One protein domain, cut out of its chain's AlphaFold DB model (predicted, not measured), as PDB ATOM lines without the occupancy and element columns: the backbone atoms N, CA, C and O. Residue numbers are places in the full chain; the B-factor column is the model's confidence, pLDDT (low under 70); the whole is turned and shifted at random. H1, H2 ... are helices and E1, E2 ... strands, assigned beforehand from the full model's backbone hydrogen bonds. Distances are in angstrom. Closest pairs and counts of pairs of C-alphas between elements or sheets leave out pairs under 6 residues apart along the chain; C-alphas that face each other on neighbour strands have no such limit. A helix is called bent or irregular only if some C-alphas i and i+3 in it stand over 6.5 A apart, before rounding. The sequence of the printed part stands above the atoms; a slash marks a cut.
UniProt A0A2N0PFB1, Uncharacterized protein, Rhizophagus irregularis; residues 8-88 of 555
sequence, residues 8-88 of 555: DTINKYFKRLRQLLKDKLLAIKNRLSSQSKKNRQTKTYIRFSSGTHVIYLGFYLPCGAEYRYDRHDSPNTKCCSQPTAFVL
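This is residues 8 to 88 of the 555 residues of an uncharacterized protein of Rhizophagus irregularis (UniProt A0A2N0PFB1). A long helix, H1, with a small two-stranded hairpin, E1 and E2, loosely alongside it makes the body, and from the end of E2 a long loop without named elements reaches far out and folds back. Residues 70 to 75, at the tip of this loop, stick out free, while residues 86 to 87, near its end, pair with residues 42 to 43 in the long link from H1 to E1. The printed part has 81 residues, with one named helix and two named strands in the order H1, E1, E2; the sheet, in the order E1 - E2, is antiparallel. The class is mixed, helices and strands, with under half of the residues in named elements. The whole is elongated and only just extended, close to loose, with a radius of gyration of the C-alphas of 17.6 A and spans of 58 by 30 by 17 A.

H1, residues 8 to 32, has a kink of 43 degrees near residue 15. In its backbone 19 of 21 O i to N i+4 pairs are within hydrogen-bond range. A long link of 12 residues joins it to E1, residues 45 to 50. The closest C-alphas of H1 and E1 are those of Lys 24 and Tyr 45, 7.3 A apart. A tight link of 2 residues joins E1 to E2, residues 53 to 58, and the two form a hairpin. Their directions are antiparallel at 158 degrees, and C-alphas 47 and 56 face each other at 4.7 A. Across this pair, N 46 and O 57 at 2.8 A and N 55 and O 48 at 2.9 A are within hydrogen-bond range. The closest C-alphas of H1 and E2 are those of Leu 21 and Gly 58, 7.1 A apart. Outside the named strands, residues 42 to 43 pair with residues 86 to 87, antiparallel.

H1 begins at C-alpha 8, (-62.336, 65.359, 38.479), and its first and last C-alphas are 36.2 A apart. It is irregular: C-alphas 12 and 15 are 7.4 A apart. E1, from Tyr 45 to Ser 50, measures 16.7 A from first to last C-alpha and begins at (-47.923, 47.266, 41.019). E2, from His 53 to Gly 58, measures 16.7 A likewise and ends at C-alpha 58, (-47.468, 49.889, 43.581).

The two C-alphas farthest apart in the domain are those of Asp 8 and His 72, at 58.6 A. The printed part has no cut. Residues 59 to 88 form a stretch of 30 residues with no named element, and their C-alphas lie 5 to 34 A from the mean of all C-alphas. The mean pLDDT of the printed part is 74.6; residues 52 to 53 and 64 to 82 are under 70.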
ATOM      1  N   ASP A   8     -61.194  66.236  38.774       76.25
ATOM      2  CA  ASP A   8     -62.336  65.359  38.479       76.25
ATOM      3  C   ASP A   8     -61.909  63.923  38.168       76.25
ATOM      4  O   ASP A   8     -62.515  62.970  38.658       76.25
ATOM      5  N   THR A   9     -60.827  63.750  37.401       75.31
ATOM      6  CA  THR A   9     -60.244  62.430  37.109       75.31
ATOM      7  C   THR A   9     -59.783  61.756  38.399       75.31
ATOM      8  O   THR A   9     -60.040  60.567  38.614       75.31
ATOM      9  N   ILE A  10     -59.146  62.518  39.291       72.12
ATOM     10  CA  ILE A  10     -58.698  62.026  40.596       72.12
ATOM     11  C   ILE A  10     -59.910  61.645  41.449       72.12
ATOM     12  O   ILE A  10     -60.015  60.488  41.851       72.12
ATOM     13  N   ASN A  11     -60.861  62.557  41.656       82.56
ATOM     14  CA  ASN A  11     -62.068  62.331  42.458       82.56
ATOM     15  C   ASN A  11     -62.873  61.110  41.965       82.56
ATOM     16  O   ASN A  11     -63.286  60.271  42.772       82.56
ATOM     17  N   LYS A  12     -63.031  60.966  40.642       85.81
ATOM     18  CA  LYS A  12     -63.738  59.855  39.982       85.81
ATOM     19  C   LYS A  12     -63.085  58.495  40.233       85.81
ATOM     20  O   LYS A  12     -63.788  57.526  40.523       85.81
ATOM     21  N   TYR A  13     -61.757  58.397  40.132       84.62
ATOM     22  CA  TYR A  13     -61.058  57.107  40.204       84.62
ATOM     23  C   TYR A  13     -60.418  56.795  41.566       84.62
ATOM     24  O   TYR A  13     -60.135  55.625  41.832       84.62
ATOM     25  N   PHE A  14     -60.253  57.770  42.469       83.81
ATOM     26  CA  PHE A  14     -59.568  57.602  43.761       83.81
ATOM     27  C   PHE A  14     -60.130  56.448  44.603       83.81
ATOM     28  O   PHE A  14     -59.368  55.599  45.067       83.81
ATOM     29  N   LYS A  15     -61.461  56.349  44.746       84.31
ATOM     30  CA  LYS A  15     -62.107  55.251  45.496       84.31
ATOM     31  C   LYS A  15     -61.759  53.873  44.909       84.31
ATOM     32  O   LYS A  15     -61.461  52.945  45.659       84.31
ATOM     33  N   ARG A  16     -61.734  53.744  43.575       88.38
ATOM     34  CA  ARG A  16     -61.398  52.489  42.879       88.38
ATOM     35  C   ARG A  16     -59.905  52.170  42.955       88.38
ATOM     36  O   ARG A  16     -59.564  51.019  43.211       88.38
ATOM     37  N   LEU A  17     -59.032  53.164  42.796       82.12
ATOM     38  CA  LEU A  17     -57.580  53.008  42.930       82.12
ATOM     39  C   LEU A  17     -57.182  52.601  44.354       82.12
ATOM     40  O   LEU A  17     -56.414  51.657  44.521       82.12
ATOM     41  N   ARG A  18     -57.772  53.231  45.380       86.50
ATOM     42  CA  ARG A  18     -57.568  52.859  46.790       86.50
ATOM     43  C   ARG A  18     -57.961  51.404  47.059       86.50
ATOM     44  O   ARG A  18     -57.251  50.721  47.792       86.50
ATOM     45  N   GLN A  19     -59.052  50.918  46.459       87.12
ATOM     46  CA  GLN A  19     -59.440  49.511  46.581       87.12
ATOM     47  C   GLN A  19     -58.458  48.586  45.851       87.12
ATOM     48  O   GLN A  19     -57.939  47.662  46.466       87.12
ATOM     49  N   LEU A  20     -58.117  48.877  44.591       83.69
ATOM     50  CA  LEU A  20     -57.173  48.066  43.812       83.69
ATOM     51  C   LEU A  20     -55.784  47.971  44.468       83.69
ATOM     52  O   LEU A  20     -55.137  46.931  44.367       83.69
ATOM     53  N   LEU A  21     -55.336  49.014  45.176       83.25
ATOM     54  CA  LEU A  21     -54.102  48.986  45.967       83.25
ATOM     55  C   LEU A  21     -54.225  48.123  47.235       83.25
ATOM     56  O   LEU A  21     -53.282  47.404  47.560       83.25
ATOM     57  N   LYS A  22     -55.379  48.110  47.920       85.00
ATOM     58  CA  LYS A  22     -55.641  47.162  49.022       85.00
ATOM     59  C   LYS A  22     -55.657  45.712  48.527       85.00
ATOM     60  O   LYS A  22     -54.974  44.866  49.101       85.00
ATOM     61  N   ASP A  23     -56.382  45.448  47.440       87.19
ATOM     62  CA  ASP A  23     -56.478  44.125  46.809       87.19
ATOM     63  C   ASP A  23     -55.081  43.631  46.377       87.19
ATOM     64  O   ASP A  23     -54.712  42.475  46.595       87.19
ATOM     65  N   LYS A  24     -54.267  44.539  45.819       88.88
ATOM     66  CA  LYS A  24     -52.866  44.301  45.449       88.88
ATOM     67  C   LYS A  24     -51.992  43.966  46.660       88.88
ATOM     68  O   LYS A  24     -51.252  42.987  46.591       88.88
ATOM     69  N   LEU A  25     -52.080  44.728  47.752       86.81
ATOM     70  CA  LEU A  25     -51.306  44.470  48.973       86.81
ATOM     71  C   LEU A  25     -51.637  43.097  49.571       86.81
ATOM     72  O   LEU A  25     -50.734  42.355  49.951       86.81
ATOM     73  N   LEU A  26     -52.921  42.731  49.597       88.31
ATOM     74  CA  LEU A  26     -53.364  41.410  50.038       88.31
ATOM     75  C   LEU A  26     -52.819  40.300  49.123       88.31
ATOM     76  O   LEU A  26     -52.305  39.298  49.613       88.31
ATOM     77  N   ALA A  27     -52.845  40.493  47.801       88.38
ATOM     78  CA  ALA A  27     -52.285  39.540  46.841       88.38
ATOM     79  C   ALA A  27     -50.750  39.385  46.937       88.38
ATOM     80  O   ALA A  27     -50.232  38.318  46.600       88.38
ATOM     81  N   ILE A  28     -50.031  40.419  47.393       85.12
ATOM     82  CA  ILE A  28     -48.591  40.370  47.700       85.12
ATOM     83  C   ILE A  28     -48.358  39.593  49.002       85.12
ATOM     84  O   ILE A  28     -47.604  38.622  48.997       85.12
ATOM     85  N   LYS A  29     -49.055  39.940  50.096       87.88
ATOM     86  CA  LYS A  29     -48.931  39.237  51.389       87.88
ATOM     87  C   LYS A  29     -49.257  37.745  51.267       87.88
ATOM     88  O   LYS A  29     -48.443  36.913  51.653       87.88
ATOM     89  N   ASN A  30     -50.381  37.412  50.627       90.38
ATOM     90  CA  ASN A  30     -50.809  36.031  50.367       90.38
ATOM     91  C   ASN A  30     -49.875  35.274  49.408       90.38
ATOM     92  O   ASN A  30     -49.977  34.053  49.289       90.38
ATOM     93  N   ARG A  31     -49.000  35.980  48.678       89.31
ATOM     94  CA  ARG A  31     -47.966  35.348  47.863       89.31
ATOM     95  C   ARG A  31     -46.751  34.985  48.705       89.31
ATOM     96  O   ARG A  31     -46.349  33.827  48.678       89.31
ATOM     97  N   LEU A  32     -46.220  35.950  49.453       84.31
ATOM     98  CA  LEU A  32     -45.030  35.776  50.286       84.31
ATOM     99  C   LEU A  32     -45.226  34.667  51.331       84.31
ATOM    100  O   LEU A  32     -44.359  33.808  51.473       84.31
ATOM    101  N   SER A  33     -46.402  34.606  51.969       87.06
ATOM    102  CA  SER A  33     -46.753  33.553  52.937       87.06
ATOM    103  C   SER A  33     -47.052  32.175  52.323       87.06
ATOM    104  O   SER A  33     -47.220  31.198  53.052       87.06
ATOM    105  N   SER A  34     -47.134  32.054  50.994       86.75
ATOM    106  CA  SER A  34     -47.448  30.782  50.339       86.75
ATOM    107  C   SER A  34     -46.208  29.897  50.229       86.75
ATOM    108  O   SER A  34     -45.273  30.233  49.510       86.75
ATOM    109  N   GLN A  35     -46.235  28.706  50.833       85.88
ATOM    110  CA  GLN A  35     -45.155  27.709  50.734       85.88
ATOM    111  C   GLN A  35     -45.217  26.846  49.455       85.88
ATOM    112  O   GLN A  35     -44.717  25.724  49.399       85.88
ATOM    113  N   SER A  36     -45.867  27.337  48.395       79.44
ATOM    114  CA  SER A  36     -46.017  26.584  47.148       79.44
ATOM    115  C   SER A  36     -44.710  26.528  46.349       79.44
ATOM    116  O   SER A  36     -44.218  27.569  45.915       79.44
ATOM    117  N   LYS A  37     -44.232  25.320  46.009       74.81
ATOM    118  CA  LYS A  37     -43.106  25.090  45.072       74.81
ATOM    119  C   LYS A  37     -43.349  25.624  43.633       74.81
ATOM    120  O   LYS A  37     -42.514  25.445  42.754       74.81
ATOM    121  N   LYS A  38     -44.499  26.253  43.338       73.38
ATOM    122  CA  LYS A  38     -44.861  26.771  42.002       73.38
ATOM    123  C   LYS A  38     -44.407  28.227  41.823       73.38
ATOM    124  O   LYS A  38     -45.023  29.124  42.395       73.38
ATOM    125  N   ASN A  39     -43.443  28.470  40.928       71.12
ATOM    126  CA  ASN A  39     -42.879  29.791  40.566       71.12
ATOM    127  C   ASN A  39     -43.854  30.761  39.838       71.12
ATOM    128  O   ASN A  39     -43.466  31.516  38.951       71.12
ATOM    129  N   ARG A  40     -45.147  30.778  40.188       74.69
ATOM    130  CA  ARG A  40     -46.115  31.758  39.666       74.69
ATOM    131  C   ARG A  40     -45.829  33.123  40.299       74.69
ATOM    132  O   ARG A  40     -45.952  33.252  41.510       74.69
ATOM    133  N   GLN A  41     -45.571  34.150  39.505       82.81
ATOM    134  CA  GLN A  41     -45.293  35.510  39.983       82.81
ATOM    135  C   GLN A  41     -46.564  36.255  40.462       82.81
ATOM    136  O   GLN A  41     -47.683  35.920  40.056       82.81
ATOM    137  N   THR A  42     -46.406  37.284  41.303       82.69
ATOM    138  CA  THR A  42     -47.418  38.330  41.575       82.69
ATOM    139  C   THR A  42     -46.771  39.712  41.413       82.69
ATOM    140  O   THR A  42     -45.972  40.100  42.259       82.69
ATOM    141  N   LYS A  43     -47.138  40.486  40.375       82.62
ATOM    142  CA  LYS A  43     -46.627  41.863  40.170       82.62
ATOM    143  C   LYS A  43     -46.910  42.770  41.377       82.62
ATOM    144  O   LYS A  43     -48.040  42.757  41.873       82.62
ATOM    145  N   THR A  44     -45.951  43.599  41.786       81.75
ATOM    146  CA  THR A  44     -46.040  44.504  42.958       81.75
ATOM    147  C   THR A  44     -46.886  45.765  42.721       81.75
ATOM    148  O   THR A  44     -47.331  46.412  43.670       81.75
ATOM    149  N   TYR A  45     -47.195  46.071  41.456       84.06
ATOM    150  CA  TYR A  45     -47.923  47.266  41.019       84.06
ATOM    151  C   TYR A  45     -49.255  46.975  40.300       84.06
ATOM    152  O   TYR A  45     -49.511  45.867  39.812       84.06
ATOM    153  N   ILE A  46     -50.112  47.994  40.219       78.69
ATOM    154  CA  ILE A  46     -51.248  48.113  39.294       78.69
ATOM    155  C   ILE A  46     -50.916  49.140  38.201       78.69
ATOM    156  O   ILE A  46     -50.195  50.105  38.447       78.69
ATOM    157  N   ARG A  47     -51.461  48.945  36.997       84.12
ATOM    158  CA  ARG A  47     -51.442  49.933  35.908       84.12
ATOM    159  C   ARG A  47     -52.757  50.708  35.933       84.12
ATOM    160  O   ARG A  47     -53.819  50.090  35.995       84.12
ATOM    161  N   PHE A  48     -52.691  52.031  35.863       80.00
ATOM    162  CA  PHE A  48     -53.842  52.910  35.667       80.00
ATOM    163  C   PHE A  48     -53.645  53.726  34.388       80.00
ATOM    164  O   PHE A  48     -52.526  54.110  34.056       80.00
ATOM    165  N   SER A  49     -54.731  53.970  33.660       79.38
ATOM    166  CA  SER A  49     -54.724  54.694  32.390       79.38
ATOM    167  C   SER A  49     -55.972  55.559  32.270       79.38
ATOM    168  O   SER A  49     -57.077  55.062  32.498       79.38
ATOM    169  N   SER A  50     -55.805  56.823  31.887       72.25
ATOM    170  CA  SER A  50     -56.902  57.766  31.660       72.25
ATOM    171  C   SER A  50     -56.554  58.670  30.479       72.25
ATOM    172  O   SER A  50     -55.640  59.486  30.570       72.25
ATOM    173  N   GLY A  51     -57.271  58.503  29.364       74.81
ATOM    174  CA  GLY A  51     -56.887  59.109  28.087       74.81
ATOM    175  C   GLY A  51     -55.529  58.582  27.615       74.81
ATOM    176  O   GLY A  51     -55.280  57.378  27.656       74.81
ATOM    177  N   THR A  52     -54.652  59.494  27.202       69.38
ATOM    178  CA  THR A  52     -53.261  59.222  26.802       69.38
ATOM    179  C   THR A  52     -52.337  58.882  27.977       69.38
ATOM    180  O   THR A  52     -51.323  58.217  27.783       69.38
ATOM    181  N   HIS A  53     -52.667  59.305  29.201       69.62
ATOM    182  CA  HIS A  53     -51.785  59.146  30.357       69.62
ATOM    183  C   HIS A  53     -51.888  57.747  30.973       69.62
ATOM    184  O   HIS A  53     -52.974  57.282  31.331       69.62
ATOM    185  N   VAL A  54     -50.735  57.105  31.170       76.88
ATOM    186  CA  VAL A  54     -50.581  55.822  31.870       76.88
ATOM    187  C   VAL A  54     -49.630  56.018  33.046       76.88
ATOM    188  O   VAL A  54     -48.567  56.607  32.884       76.88
ATOM    189  N   ILE A  55     -49.994  55.506  34.221       75.12
ATOM    190  CA  ILE A  55     -49.119  55.458  35.399       75.12
ATOM    191  C   ILE A  55     -49.146  54.074  36.047       75.12
ATOM    192  O   ILE A  55     -50.136  53.337  35.962       75.12
ATOM    193  N   TYR A  56     -48.067  53.746  36.749       81.31
ATOM    194  CA  TYR A  56     -47.969  52.561  37.591       81.31
ATOM    195  C   TYR A  56     -48.005  52.982  39.062       81.31
ATOM    196  O   TYR A  56     -47.339  53.930  39.466       81.31
ATOM    197  N   LEU A  57     -48.828  52.299  39.857       77.69
ATOM    198  CA  LEU A  57     -49.003  52.547  41.291       77.69
ATOM    199  C   LEU A  57     -48.769  51.221  42.015       77.69
ATOM    200  O   LEU A  57     -49.415  50.228  41.686       77.69
ATOM    201  N   GLY A  58     -47.857  51.161  42.976       82.75
ATOM    202  CA  GLY A  58     -47.468  49.889  43.581       82.75
ATOM    203  C   GLY A  58     -46.759  50.034  44.913       82.75
ATOM    204  O   GLY A  58     -46.582  51.138  45.419       82.75
ATOM    205  N   PHE A  59     -46.366  48.891  45.462       79.44
ATOM    206  CA  PHE A  59     -45.597  48.814  46.698       79.44
ATOM    207  C   PHE A  59     -44.126  48.620  46.351       79.44
ATOM    208  O   PHE A  59     -43.773  47.641  45.693       79.44
ATOM    209  N   TYR A  60     -43.287  49.563  46.779       80.69
ATOM    210  CA  TYR A  60     -41.841  49.425  46.678       80.69
ATOM    211  C   TYR A  60     -41.377  48.305  47.613       80.69
ATOM    212  O   TYR A  60     -41.704  48.295  48.799       80.69
ATOM    213  N   LEU A  61     -40.634  47.355  47.054       74.62
ATOM    214  CA  LEU A  61     -40.009  46.238  47.752       74.62
ATOM    215  C   LEU A  61     -38.551  46.206  47.278       74.62
ATOM    216  O   LEU A  61     -38.334  45.897  46.101       74.62
ATOM    217  N   PRO A  62     -37.570  46.581  48.121       74.38
ATOM    218  CA  PRO A  62     -36.168  46.578  47.721       74.38
ATOM    219  C   PRO A  62     -35.730  45.152  47.397       74.38
ATOM    220  O   PRO A  62     -36.253  44.195  47.971       74.38
ATOM    221  N   CYS A  63     -34.774  45.014  46.481       73.38
ATOM    222  CA  CYS A  63     -34.277  43.719  46.037       73.38
ATOM    223  C   CYS A  63     -33.769  42.834  47.185       73.38
ATOM    224  O   CYS A  63     -33.892  41.625  47.085       73.38
ATOM    225  N   GLY A  64     -33.176  43.404  48.237       63.19
ATOM    226  CA  GLY A  64     -32.684  42.649  49.399       63.19
ATOM    227  C   GLY A  64     -31.423  41.807  49.156       63.19
ATOM    228  O   GLY A  64     -30.894  41.246  50.105       63.19
ATOM    229  N   ALA A  65     -30.922  41.743  47.919       63.62
ATOM    230  CA  ALA A  65     -29.670  41.071  47.599       63.62
ATOM    231  C   ALA A  65     -28.465  41.903  48.065       63.62
ATOM    232  O   ALA A  65     -28.359  43.090  47.745       63.62
ATOM    233  N   GLU A  66     -27.555  41.259  48.787       57.12
ATOM    234  CA  GLU A  66     -26.210  41.750  49.086       57.12
ATOM    235  C   GLU A  66     -25.266  41.321  47.956       57.12
ATOM    236  O   GLU A  66     -25.269  40.150  47.564       57.12
ATOM    237  N   TYR A  67     -24.445  42.232  47.424       50.81
ATOM    238  CA  TYR A  67     -23.431  41.853  46.436       50.81
ATOM    239  C   TYR A  67     -22.304  41.054  47.104       50.81
ATOM    240  O   TYR A  67     -21.351  41.631  47.634       50.81
ATOM    241  N   ARG A  68     -22.380  39.719  47.036       41.50
ATOM    242  CA  ARG A  68     -21.235  38.845  47.321       41.50
ATOM    243  C   ARG A  68     -20.199  38.983  46.208       41.50
ATOM    244  O   ARG A  68     -20.318  38.367  45.154       41.50
ATOM    245  N   TYR A  69     -19.184  39.801  46.455       42.66
ATOM    246  CA  TYR A  69     -17.938  39.737  45.705       42.66
ATOM    247  C   TYR A  69     -17.050  38.666  46.336       42.66
ATOM    248  O   TYR A  69     -16.590  38.842  47.461       42.66
ATOM    249  N   ASP A  70     -16.766  37.590  45.601       43.84
ATOM    250  CA  ASP A  70     -15.767  36.589  45.995       43.84
ATOM    251  C   ASP A  70     -14.345  37.145  45.794       43.84
ATOM    252  O   ASP A  70     -13.589  36.762  44.893       43.84
ATOM    253  N   ARG A  71     -13.988  38.121  46.634       42.38
ATOM    254  CA  ARG A  71     -12.621  38.591  46.854       42.38
ATOM    255  C   ARG A  71     -12.518  39.189  48.253       42.38
ATOM    256  O   ARG A  71     -13.398  39.930  48.674       42.38
ATOM    257  N   HIS A  72     -11.448  38.836  48.957       50.06
ATOM    258  CA  HIS A  72     -11.231  39.227  50.344       50.06
ATOM    259  C   HIS A  72     -11.177  40.754  50.544       50.06
ATOM    260  O   HIS A  72     -10.746  41.499  49.665       50.06
ATOM    261  N   ASP A  73     -11.583  41.162  51.747       50.75
ATOM    262  CA  ASP A  73     -11.261  42.427  52.414       50.75
ATOM    263  C   ASP A  73     -11.768  43.734  51.773       50.75
ATOM    264  O   ASP A  73     -11.012  44.626  51.388       50.75
ATOM    265  N   SER A  74     -13.092  43.927  51.812       44.38
ATOM    266  CA  SER A  74     -13.663  45.274  51.959       44.38
ATOM    267  C   SER A  74     -14.992  45.245  52.735       44.38
ATOM    268  O   SER A  74     -15.901  44.519  52.334       44.38
ATOM    269  N   PRO A  75     -15.169  46.027  53.822       46.88
ATOM    270  CA  PRO A  75     -16.321  45.903  54.729       46.88
ATOM    271  C   PRO A  75     -17.611  46.581  54.228       46.88
ATOM    272  O   PRO A  75     -18.556  46.760  54.994       46.88
ATOM    273  N   ASN A  76     -17.660  47.018  52.967       49.12
ATOM    274  CA  ASN A  76     -18.727  47.873  52.446       49.12
ATOM    275  C   ASN A  76     -19.712  47.083  51.565       49.12
ATOM    276  O   ASN A  76     -19.770  47.259  50.344       49.12
ATOM    277  N   THR A  77     -20.461  46.176  52.201       52.25
ATOM    278  CA  THR A  77     -21.482  45.321  51.574       52.25
ATOM    279  C   THR A  77     -22.590  46.170  50.951       52.25
ATOM    280  O   THR A  77     -23.521  46.615  51.621       52.25
ATOM    281  N   LYS A  78     -22.511  46.402  49.639       59.59
ATOM    282  CA  LYS A  78     -23.542  47.155  48.916       59.59
ATOM    283  C   LYS A  78     -24.800  46.298  48.766       59.59
ATOM    284  O   LYS A  78     -24.760  45.207  48.199       59.59
ATOM    285  N   CYS A  79     -25.932  46.820  49.229       63.03
ATOM    286  CA  CYS A  79     -27.246  46.208  49.044       63.03
ATOM    287  C   CYS A  79     -27.897  46.701  47.745       63.03
ATOM    288  O   CYS A  79     -27.814  47.884  47.400       63.03
ATOM    289  N   CYS A  80     -28.590  45.821  47.024       68.12
ATOM    290  CA  CYS A  80     -29.263  46.190  45.785       68.12
ATOM    291  C   CYS A  80     -30.521  47.047  46.051       68.12
ATOM    292  O   CYS A  80     -31.532  46.577  46.581       68.12
ATOM    293  N   SER A  81     -30.472  48.310  45.619       66.06
ATOM    294  CA  SER A  81     -31.546  49.308  45.735       66.06
ATOM    295  C   SER A  81     -32.635  49.206  44.656       66.06
ATOM    296  O   SER A  81     -33.552  50.021  44.629       66.06
ATOM    297  N   GLN A  82     -32.566  48.225  43.751       66.19
ATOM    298  CA  GLN A  82     -33.543  48.100  42.667       66.19
ATOM    299  C   GLN A  82     -34.915  47.622  43.185       66.19
ATOM    300  O   GLN A  82     -34.977  46.686  43.991       66.19
ATOM    301  N   PRO A  83     -36.035  48.209  42.714       70.12
ATOM    302  CA  PRO A  83     -37.373  47.779  43.092       70.12
ATOM    303  C   PRO A  83     -37.712  46.412  42.495       70.12
ATOM    304  O   PRO A  83     -37.486  46.130  41.318       70.12
ATOM    305  N   THR A  84     -38.355  45.573  43.294       73.88
ATOM    306  CA  THR A  84     -38.817  44.260  42.851       73.88
ATOM    307  C   THR A  84     -40.146  44.366  42.102       73.88
ATOM    308  O   THR A  84     -41.171  44.772  42.657       73.88
ATOM    309  N   ALA A  85     -40.155  43.961  40.828       78.12
ATOM    310  CA  ALA A  85     -41.336  44.024  39.965       78.12
ATOM    311  C   ALA A  85     -42.425  42.993  40.330       78.12
ATOM    312  O   ALA A  85     -43.611  43.212  40.046       78.12
ATOM    313  N   PHE A  86     -42.057  41.869  40.952       82.31
ATOM    314  CA  PHE A  86     -42.982  40.808  41.352       82.31
ATOM    315  C   PHE A  86     -42.461  39.967  42.527       82.31
ATOM    316  O   PHE A  86     -41.273  39.699  42.639       82.31
ATOM    317  N   VAL A  87     -43.376  39.488  43.372       82.00
ATOM    318  CA  VAL A  87     -43.071  38.563  44.476       82.00
ATOM    319  C   VAL A  87     -43.393  37.110  44.107       82.00
ATOM    320  O   VAL A  87     -44.313  36.842  43.319       82.00
ATOM    321  N   LEU A  88     -42.655  36.171  44.700       82.31
ATOM    322  CA  LEU A  88     -42.824  34.720  44.586       82.31
ATOM    323  C   LEU A  88     -43.250  34.102  45.931       82.31
ATOM    324  O   LEU A  88     -43.345  34.772  46.957       82.31
TER     325      LEU A  88